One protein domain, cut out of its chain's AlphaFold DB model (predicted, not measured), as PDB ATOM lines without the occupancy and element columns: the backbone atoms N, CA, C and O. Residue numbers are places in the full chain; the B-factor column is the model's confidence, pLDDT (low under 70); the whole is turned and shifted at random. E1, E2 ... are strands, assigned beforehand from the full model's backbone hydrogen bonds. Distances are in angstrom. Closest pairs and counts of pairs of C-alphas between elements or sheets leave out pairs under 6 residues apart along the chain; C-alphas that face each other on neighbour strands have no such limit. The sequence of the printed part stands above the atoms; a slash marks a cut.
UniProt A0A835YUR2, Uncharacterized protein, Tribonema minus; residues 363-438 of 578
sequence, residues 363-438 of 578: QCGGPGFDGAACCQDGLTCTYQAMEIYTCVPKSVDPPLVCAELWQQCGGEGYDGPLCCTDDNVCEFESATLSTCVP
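This is residues 363 to 438 of the 578 residues of an uncharacterized protein of Tribonema minus (UniProt A0A835YUR2). With little regular structure, this domain is two small lobes at the ends of a rod, sheet E1 - E3 - E2 in one and E4 - E6 - E5 in the other, joined by residues 394 to 407. Both sheets are antiparallel. The 76 printed residues, all strand in class, have six named strands, E1 to E6 in order, holding 27 residues. The whole is loose, with radius of gyration of the C-alphas 16.5 A and spans of 49 by 24 by 20 A.

Start at E1, residues 363 to 365, antiparallel to E3, residues 389 to 393; N 364 and O 389 are 2.9 A apart. E3 forms a hairpin with E2, residues 379 to 383; see N 380 and O 392, 2.8 A. Farther on, E4, residues 408 to 410, is antiparallel to E6, residues 433 to 437, with N 409 and O 434 at 2.8 A. E5, residues 425 to 430, and E6 form a hairpin, with N 427 and O 435 at 2.8 A. These pairs are within hydrogen-bond range. E3 and E4 are apart.

Find C-alpha 363 at (75.980, 92.118, 124.860), where E1 begins. E5 is 15.0 A from first to last C-alpha, E2 13.0 A; E6 ends at C-alpha 437, (41.488, 106.324, 129.895).

The farthest C-alphas, Asp 370 and Pro 438, are 49.2 A apart. The printed part has no cut. Links E1 to E2, E3 to E4 and E4 to E5 are long. Confidence is under 70 at residue 385 and residues 395 to 400.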
ATOM      1  N   GLN A 363      75.447  91.089 125.741       88.44
ATOM      2  CA  GLN A 363      75.980  92.118 124.860       88.44
ATOM      3  C   GLN A 363      76.333  91.510 123.494       88.44
ATOM      4  O   GLN A 363      76.942  90.447 123.420       88.44
ATOM      5  N   CYS A 364      75.941  92.200 122.426       90.94
ATOM      6  CA  CYS A 364      76.190  91.838 121.026       90.94
ATOM      7  C   CYS A 364      76.832  92.984 120.227       90.94
ATOM      8  O   CYS A 364      76.997  92.888 119.014       90.94
ATOM      9  N   GLY A 365      77.187  94.085 120.896       89.06
ATOM     10  CA  GLY A 365      77.834  95.234 120.278       89.06
ATOM     11  C   GLY A 365      78.016  96.412 121.234       89.06
ATOM     12  O   GLY A 365      77.576  96.395 122.388       89.06
ATOM     13  N   GLY A 366      78.671  97.447 120.719       85.50
ATOM     14  CA  GLY A 366      78.974  98.700 121.408       85.50
ATOM     15  C   GLY A 366      80.438  99.116 121.223       85.50
ATOM     16  O   GLY A 366      81.240  98.324 120.716       85.50
ATOM     17  N   PRO A 367      80.813 100.349 121.608       81.00
ATOM     18  CA  PRO A 367      82.190 100.820 121.530       81.00
ATOM     19  C   PRO A 367      83.124  99.911 122.338       81.00
ATOM     20  O   PRO A 367      82.950  99.737 123.540       81.00
ATOM     21  N   GLY A 368      84.123  99.326 121.675       80.56
ATOM     22  CA  GLY A 368      85.111  98.458 122.322       80.56
ATOM     23  C   GLY A 368      84.650  97.028 122.632       80.56
ATOM     24  O   GLY A 368      85.396  96.311 123.289       80.56
ATOM     25  N   PHE A 369      83.474  96.591 122.165       85.31
ATOM     26  CA  PHE A 369      83.052  95.191 122.287       85.31
ATOM     27  C   PHE A 369      83.752  94.299 121.247       85.31
ATOM     28  O   PHE A 369      83.636  94.534 120.043       85.31
ATOM     29  N   ASP A 370      84.448  93.263 121.713       84.88
ATOM     30  CA  ASP A 370      85.216  92.292 120.918       84.88
ATOM     31  C   ASP A 370      84.592  90.878 120.886       84.88
ATOM     32  O   ASP A 370      85.160  89.953 120.301       84.88
ATOM     33  N   GLY A 371      83.408  90.708 121.484       81.81
ATOM     34  CA  GLY A 371      82.660  89.450 121.519       81.81
ATOM     35  C   GLY A 371      81.802  89.165 120.276       81.81
ATOM     36  O   GLY A 371      81.872  89.836 119.245       81.81
ATOM     37  N   ALA A 372      80.954  88.136 120.367       82.00
ATOM     38  CA  ALA A 372      80.125  87.684 119.251       82.00
ATOM     39  C   ALA A 372      79.008  88.688 118.896       82.00
ATOM     40  O   ALA A 372      78.090  88.921 119.676       82.00
ATOM     41  N   ALA A 373      79.045  89.224 117.672       86.31
ATOM     42  CA  ALA A 373      78.054  90.180 117.163       86.31
ATOM     43  C   ALA A 373      76.726  89.545 116.681       86.31
ATOM     44  O   ALA A 373      75.856  90.235 116.150       86.31
ATOM     45  N   CYS A 374      76.567  88.226 116.823       87.56
ATOM     46  CA  CYS A 374      75.332  87.507 116.508       87.56
ATOM     47  C   CYS A 374      74.579  87.137 117.788       87.56
ATOM     48  O   CYS A 374      75.195  86.837 118.806       87.56
ATOM     49  N   CYS A 375      73.250  87.099 117.712       91.19
ATOM     50  CA  CYS A 375      72.386  86.560 118.762       91.19
ATOM     51  C   CYS A 375      71.859  85.176 118.362       91.19
ATOM     52  O   CYS A 375      71.774  84.880 117.169       91.19
ATOM     53  N   GLN A 376      71.493  84.345 119.339       91.19
ATOM     54  CA  GLN A 376      70.839  83.053 119.083       91.19
ATOM     55  C   GLN A 376      69.484  83.226 118.363       91.19
ATOM     56  O   GLN A 376      68.905  84.318 118.328       91.19
ATOM     57  N   ASP A 377      68.971  82.150 117.763       84.62
ATOM     58  CA  ASP A 377      67.690  82.183 117.053       84.62
ATOM     59  C   ASP A 377      66.542  82.665 117.953       84.62
ATOM     60  O   ASP A 377      66.486  82.380 119.147       84.62
ATOM     61  N   GLY A 378      65.637  83.462 117.380       77.50
ATOM     62  CA  GLY A 378      64.590  84.164 118.133       77.50
ATOM     63  C   GLY A 378      65.033  85.461 118.828       77.50
ATOM     64  O   GLY A 378      64.174  86.193 119.306       77.50
ATOM     65  N   LEU A 379      66.324  85.822 118.830       86.88
ATOM     66  CA  LEU A 379      66.827  87.081 119.404       86.88
ATOM     67  C   LEU A 379      67.274  88.084 118.323       86.88
ATOM     68  O   LEU A 379      67.626  87.706 117.200       86.88
ATOM     69  N   THR A 380      67.269  89.376 118.652       86.81
ATOM     70  CA  THR A 380      67.768  90.485 117.828       86.81
ATOM     71  C   THR A 380      68.652  91.410 118.656       86.81
ATOM     72  O   THR A 380      68.349  91.720 119.805       86.81
ATOM     73  N   CYS A 381      69.747  91.873 118.057       88.38
ATOM     74  CA  CYS A 381      70.649  92.824 118.689       88.38
ATOM     75  C   CYS A 381      70.021  94.225 118.625       88.38
ATOM     76  O   CYS A 381      69.797  94.751 117.532       88.38
ATOM     77  N   THR A 382      69.694  94.814 119.776       85.69
ATOM     78  CA  THR A 382      69.098  96.160 119.873       85.69
ATOM     79  C   THR A 382      70.008  97.114 120.621       85.69
ATOM     80  O   THR A 382      70.692  96.717 121.560       85.69
ATOM     81  N   TYR A 383      69.999  98.377 120.201       85.88
ATOM     82  CA  TYR A 383      70.650  99.463 120.921       85.88
ATOM     83  C   TYR A 383      69.931  99.711 122.254       85.88
ATOM     84  O   TYR A 383      68.714  99.902 122.276       85.88
ATOM     85  N   GLN A 384      70.694  99.735 123.341       79.06
ATOM     86  CA  GLN A 384      70.283 100.190 124.663       79.06
ATOM     87  C   GLN A 384      70.968 101.528 124.979       79.06
ATOM     88  O   GLN A 384      71.866 101.978 124.266       79.06
ATOM     89  N   ALA A 385      70.545 102.188 126.057       69.88
ATOM     90  CA  ALA A 385      71.211 103.400 126.524       69.88
ATOM     91  C   ALA A 385      72.715 103.160 126.797       69.88
ATOM     92  O   ALA A 385      73.129 102.051 127.129       69.88
ATOM     93  N   MET A 386      73.519 104.226 126.702       72.31
ATOM     94  CA  MET A 386      74.984 104.209 126.890       72.31
ATOM     95  C   MET A 386      75.781 103.441 125.814       72.31
ATOM     96  O   MET A 386      76.838 102.897 126.107       72.31
ATOM     97  N   GLU A 387      75.297 103.410 124.566       73.50
ATOM     98  CA  GLU A 387      75.977 102.795 123.404       73.50
ATOM     99  C   GLU A 387      76.198 101.269 123.482       73.50
ATOM    100  O   GLU A 387      76.885 100.683 122.644       73.50
ATOM    101  N   ILE A 388      75.568 100.594 124.445       80.38
ATOM    102  CA  ILE A 388      75.606  99.136 124.595       80.38
ATOM    103  C   ILE A 388      74.520  98.514 123.709       80.38
ATOM    104  O   ILE A 388      73.384  98.982 123.695       80.38
ATOM    105  N   TYR A 389      74.833  97.428 123.000       90.06
ATOM    106  CA  TYR A 389      73.839  96.661 122.246       90.06
ATOM    107  C   TYR A 389      73.612  95.300 122.901       90.06
ATOM    108  O   TYR A 389      74.583  94.598 123.190       90.06
ATOM    109  N   THR A 390      72.354  94.895 123.096       89.62
ATOM    110  CA  THR A 390      71.991  93.623 123.746       89.62
ATOM    111  C   THR A 390      71.035  92.772 122.909       89.62
ATOM    112  O   THR A 390      70.186  93.282 122.171       89.62
ATOM    113  N   CYS A 391      71.178  91.451 123.030       90.94
ATOM    114  CA  CYS A 391      70.315  90.459 122.396       90.94
ATOM    115  C   CYS A 391      68.964  90.360 123.117       90.94
ATOM    116  O   CYS A 391      68.816  89.599 124.071       90.94
ATOM    117  N   VAL A 392      67.959  91.099 122.659       87.62
ATOM    118  CA  VAL A 392      66.579  90.990 123.166       87.62
ATOM    119  C   VAL A 392      65.777  90.006 122.309       87.62
ATOM    120  O   VAL A 392      66.178  89.740 121.173       87.62
ATOM    121  N   PRO A 393      64.648  89.453 122.782       86.69
ATOM    122  CA  PRO A 393      63.722  88.729 121.915       86.69
ATOM    123  C   PRO A 393      63.391  89.541 120.659       86.69
ATOM    124  O   PRO A 393      63.008  90.708 120.749       86.69
ATOM    125  N   LYS A 394      63.510  88.922 119.476       76.44
ATOM    126  CA  LYS A 394      62.736  89.372 118.314       76.44
ATOM    127  C   LYS A 394      61.299  89.307 118.785       76.44
ATOM    128  O   LYS A 394      60.854  88.224 119.155       76.44
ATOM    129  N   SER A 395      60.625  90.450 118.829       63.53
ATOM    130  CA  SER A 395      59.224  90.519 119.215       63.53
ATOM    131  C   SER A 395      58.427  89.602 118.292       63.53
ATOM    132  O   SER A 395      58.104  89.984 117.168       63.53
ATOM    133  N   VAL A 396      58.142  88.386 118.771       50.22
ATOM    134  CA  VAL A 396      56.929  87.671 118.387       50.22
ATOM    135  C   VAL A 396      55.819  88.665 118.671       50.22
ATOM    136  O   VAL A 396      55.843  89.292 119.735       50.22
ATOM    137  N   ASP A 397      54.989  88.909 117.664       46.44
ATOM    138  CA  ASP A 397      54.223  90.141 117.535       46.44
ATOM    139  C   ASP A 397      53.552  90.527 118.863       46.44
ATOM    140  O   ASP A 397      52.916  89.658 119.475       46.44
ATOM    141  N   PRO A 398      53.672  91.790 119.334       51.88
ATOM    142  CA  PRO A 398      52.848  92.230 120.454       51.88
ATOM    143  C   PRO A 398      51.399  91.899 120.080       51.88
ATOM    144  O   PRO A 398      51.031  92.127 118.920       51.88
ATOM    145  N   PRO A 399      50.602  91.308 120.992       49.25
ATOM    146  CA  PRO A 399      49.270  90.837 120.648       49.25
ATOM    147  C   PRO A 399      48.530  91.967 119.936       49.25
ATOM    148  O   PRO A 399      48.489  93.088 120.440       49.25
ATOM    149  N   LEU A 400      48.009  91.677 118.737       55.50
ATOM    150  CA  LEU A 400      47.496  92.652 117.755       55.50
ATOM    151  C   LEU A 400      46.184  93.342 118.203       55.50
ATOM    152  O   LEU A 400      45.364  93.763 117.390       55.50
ATOM    153  N   VAL A 401      45.956  93.381 119.510       76.19
ATOM    154  CA  VAL A 401      44.756  93.785 120.219       76.19
ATOM    155  C   VAL A 401      45.217  94.779 121.274       76.19
ATOM    156  O   VAL A 401      45.803  94.393 122.281       76.19
ATOM    157  N   CYS A 402      44.986  96.065 121.024       83.75
ATOM    158  CA  CYS A 402      45.208  97.088 122.036       83.75
ATOM    159  C   CYS A 402      44.248  96.894 123.222       83.75
ATOM    160  O   CYS A 402      43.163  96.331 123.076       83.75
ATOM    161  N   ALA A 403      44.652  97.373 124.393       88.88
ATOM    162  CA  ALA A 403      43.841  97.396 125.599       88.88
ATOM    163  C   ALA A 403      42.572  98.246 125.387       88.88
ATOM    164  O   ALA A 403      42.636  99.376 124.902       88.88
ATOM    165  N   GLU A 404      41.406  97.701 125.739       90.56
ATOM    166  CA  GLU A 404      40.148  98.454 125.713       90.56
ATOM    167  C   GLU A 404      40.115  99.530 126.812       90.56
ATOM    168  O   GLU A 404      40.961  99.582 127.709       90.56
ATOM    169  N   LEU A 405      39.097 100.389 126.780       90.69
ATOM    170  CA  LEU A 405      38.892 101.403 127.806       90.69
ATOM    171  C   LEU A 405      38.839 100.786 129.224       90.69
ATOM    172  O   LEU A 405      38.119  99.820 129.477       90.69
ATOM    173  N   TRP A 406      39.590 101.385 130.150       89.69
ATOM    174  CA  TRP A 406      39.848 100.954 131.531       89.69
ATOM    175  C   TRP A 406      40.655  99.653 131.702       89.69
ATOM    176  O   TRP A 406      40.800  99.178 132.828       89.69
ATOM    177  N   GLN A 407      41.209  99.076 130.629       93.19
ATOM    178  CA  GLN A 407      42.147  97.951 130.730       93.19
ATOM    179  C   GLN A 407      43.571  98.422 131.044       93.19
ATOM    180  O   GLN A 407      43.938  99.570 130.787       93.19
ATOM    181  N   GLN A 408      44.388  97.518 131.591       91.50
ATOM    182  CA  GLN A 408      45.814  97.769 131.798       91.50
ATOM    183  C   GLN A 408      46.536  97.874 130.447       91.50
ATOM    184  O   GLN A 408      46.275  97.089 129.541       91.50
ATOM    185  N   CYS A 409      47.443  98.842 130.330       91.94
ATOM    186  CA  CYS A 409      48.225  99.134 129.124       91.94
ATOM    187  C   CYS A 409      49.723  99.346 129.412       91.94
ATOM    188  O   CYS A 409      50.479  99.803 128.556       91.94
ATOM    189  N   GLY A 410      50.162  99.050 130.637       89.06
ATOM    190  CA  GLY A 410      51.546  99.204 131.071       89.06
ATOM    191  C   GLY A 410      51.742  98.896 132.555       89.06
ATOM    192  O   GLY A 410      50.780  98.692 133.299       89.06
ATOM    193  N   GLY A 411      53.007  98.858 132.973       86.12
ATOM    194  CA  GLY A 411      53.440  98.580 134.344       86.12
ATOM    195  C   GLY A 411      54.675  97.675 134.395       86.12
ATOM    196  O   GLY A 411      54.910  96.875 133.491       86.12
ATOM    197  N   GLU A 412      55.473  97.783 135.454       79.69
ATOM    198  CA  GLU A 412      56.572  96.861 135.746       79.69
ATOM    199  C   GLU A 412      56.053  95.419 135.844       79.69
ATOM    200  O   GLU A 412      55.194  95.105 136.667       79.69
ATOM    201  N   GLY A 413      56.584  94.539 134.991       79.56
ATOM    202  CA  GLY A 413      56.168  93.136 134.910       79.56
ATOM    203  C   GLY A 413      54.884  92.878 134.113       79.56
ATOM    204  O   GLY A 413      54.463  91.727 134.051       79.56
ATOM    205  N   TYR A 414      54.278  93.897 133.492       83.12
ATOM    206  CA  TYR A 414      53.146  93.714 132.583       83.12
ATOM    207  C   TYR A 414      53.617  93.240 131.198       83.12
ATOM    208  O   TYR A 414      54.459  93.880 130.570       83.12
ATOM    209  N   ASP A 415      53.060  92.124 130.724       78.38
ATOM    210  CA  ASP A 415      53.375  91.465 129.448       78.38
ATOM    211  C   ASP A 415      52.263  91.606 128.386       78.38
ATOM    212  O   ASP A 415      52.387  91.089 127.273       78.38
ATOM    213  N   GLY A 416      51.181  92.320 128.714       80.19
ATOM    214  CA  GLY A 416      50.056  92.584 127.819       80.19
ATOM    215  C   GLY A 416      50.246  93.789 126.877       80.19
ATOM    216  O   GLY A 416      51.342  94.340 126.751       80.19
ATOM    217  N   PRO A 417      49.181  94.206 126.166       83.56
ATOM    218  CA  PRO A 417      49.256  95.248 125.142       83.56
ATOM    219  C   PRO A 417      49.642  96.633 125.677       83.56
ATOM    220  O   PRO A 417      49.063  97.132 126.634       83.56
ATOM    221  N   LEU A 418      50.569  97.300 124.983       85.25
ATOM    222  CA  LEU A 418      51.102  98.629 125.334       85.25
ATOM    223  C   LEU A 418      50.432  99.792 124.569       85.25
ATOM    224  O   LEU A 418      50.996 100.878 124.436       85.25
ATOM    225  N   CYS A 419      49.248  99.556 124.009       81.31
ATOM    226  CA  CYS A 419      48.446 100.528 123.265       81.31
ATOM    227  C   CYS A 419      46.984 100.430 123.697       81.31
ATOM    228  O   CYS A 419      46.568  99.374 124.169       81.31
ATOM    229  N   CYS A 420      46.204 101.495 123.496       90.19
ATOM    230  CA  CYS A 420      44.766 101.526 123.777       90.19
ATOM    231  C   CYS A 420      43.933 101.526 122.485       90.19
ATOM    232  O   CYS A 420      44.410 101.989 121.446       90.19
ATOM    233  N   THR A 421      42.698 101.017 122.528       87.50
ATOM    234  CA  THR A 421      41.734 101.164 121.419       87.50
ATOM    235  C   THR A 421      41.146 102.581 121.374       87.50
ATOM    236  O   THR A 421      41.206 103.312 122.361       87.50
ATOM    237  N   ASP A 422      40.548 102.961 120.240       74.12
ATOM    238  CA  ASP A 422      39.620 104.101 120.109       74.12
ATOM    239  C   ASP A 422      40.139 105.451 120.646       74.12
ATOM    240  O   ASP A 422      39.509 106.082 121.492       74.12
ATOM    241  N   ASP A 423      41.313 105.880 120.163       78.31
ATOM    242  CA  ASP A 423      42.017 107.131 120.515       78.31
ATOM    243  C   ASP A 423      42.337 107.331 122.016       78.31
ATOM    244  O   ASP A 423      42.893 108.364 122.394       78.31
ATOM    245  N   ASN A 424      42.040 106.353 122.878       86.56
ATOM    246  CA  ASN A 424      42.247 106.432 124.324       86.56
ATOM    247  C   ASN A 424      43.738 106.531 124.698       86.56
ATOM    248  O   ASN A 424      44.622 106.059 123.981       86.56
ATOM    249  N   VAL A 425      44.026 107.142 125.849       89.06
ATOM    250  CA  VAL A 425      45.401 107.361 126.329       89.06
ATOM    251  C   VAL A 425      45.749 106.322 127.383       89.06
ATOM    252  O   VAL A 425      44.950 106.069 128.276       89.06
ATOM    253  N   CYS A 426      46.956 105.764 127.321       88.00
ATOM    254  CA  CYS A 426      47.501 104.989 128.430       88.00
ATOM    255  C   CYS A 426      47.999 105.950 129.523       88.00
ATOM    256  O   CYS A 426      49.072 106.545 129.383       88.00
ATOM    257  N   GLU A 427      47.205 106.153 130.573       92.38
ATOM    258  CA  GLU A 427      47.560 106.993 131.719       92.38
ATOM    259  C   GLU A 427      48.330 106.169 132.759       92.38
ATOM    260  O   GLU A 427      47.994 105.026 133.060       92.38
ATOM    261  N   PHE A 428      49.412 106.737 133.289       88.62
ATOM    262  CA  PHE A 428      50.231 106.099 134.318       88.62
ATOM    263  C   PHE A 428      49.597 106.311 135.697       88.62
ATOM    264  O   PHE A 428      49.524 107.446 136.166       88.62
ATOM    265  N   GLU A 429      49.195 105.230 136.372       87.56
ATOM    266  CA  GLU A 429      48.693 105.297 137.752       87.56
ATOM    267  C   GLU A 429      49.802 105.006 138.775       87.56
ATOM    268  O   GLU A 429      49.883 105.648 139.824       87.56
ATOM    269  N   SER A 430      50.663 104.023 138.496       89.38
ATOM    270  CA  SER A 430      51.758 103.607 139.380       89.38
ATOM    271  C   SER A 430      52.822 102.796 138.634       89.38
ATOM    272  O   SER A 430      52.601 102.346 137.514       89.38
ATOM    273  N   ALA A 431      53.963 102.535 139.284       80.81
ATOM    274  CA  ALA A 431      55.056 101.746 138.705       80.81
ATOM    275  C   ALA A 431      54.595 100.401 138.113       80.81
ATOM    276  O   ALA A 431      55.077 100.008 137.058       80.81
ATOM    277  N   THR A 432      53.622  99.726 138.734       85.94
ATOM    278  CA  THR A 432      53.094  98.419 138.301       85.94
ATOM    279  C   THR A 432      51.804  98.497 137.473       85.94
ATOM    280  O   THR A 432      51.277  97.450 137.102       85.94
ATOM    281  N   LEU A 433      51.254  99.691 137.214       88.44
ATOM    282  CA  LEU A 433      49.942  99.848 136.575       88.44
ATOM    283  C   LEU A 433      49.812 101.166 135.796       88.44
ATOM    284  O   LEU A 433      49.830 102.249 136.380       88.44
ATOM    285  N   SER A 434      49.566 101.044 134.494       93.81
ATOM    286  CA  SER A 434      49.011 102.098 133.637       93.81
ATOM    287  C   SER A 434      47.688 101.614 133.044       93.81
ATOM    288  O   SER A 434      47.590 100.439 132.683       93.81
ATOM    289  N   THR A 435      46.687 102.484 132.919       93.44
ATOM    290  CA  THR A 435      45.324 102.144 132.473       93.44
ATOM    291  C   THR A 435      44.886 102.988 131.273       93.44
ATOM    292  O   THR A 435      45.254 104.153 131.135       93.44
ATOM    293  N   CYS A 436      44.103 102.401 130.366       94.06
ATOM    294  CA  CYS A 436      43.535 103.125 129.230       94.06
ATOM    295  C   CYS A 436      42.373 104.018 129.679       94.06
ATOM    296  O   CYS A 436      41.344 103.516 130.131       94.06
ATOM    297  N   VAL A 437      42.496 105.329 129.496       92.88
ATOM    298  CA  VAL A 437      41.488 106.324 129.895       92.88
ATOM    299  C   VAL A 437      40.966 107.118 128.687       92.88
ATOM    300  O   VAL A 437      41.664 107.216 127.670       92.88
ATOM    301  N   PRO A 438      39.763 107.727 128.767       92.56
ATOM    302  CA  PRO A 438      39.203 108.490 127.658       92.56
ATOM    303  C   PRO A 438      40.086 109.681 127.282       92.56
ATOM    304  O   PRO A 438      40.423 110.497 128.144       92.56
TER     305      PRO A 438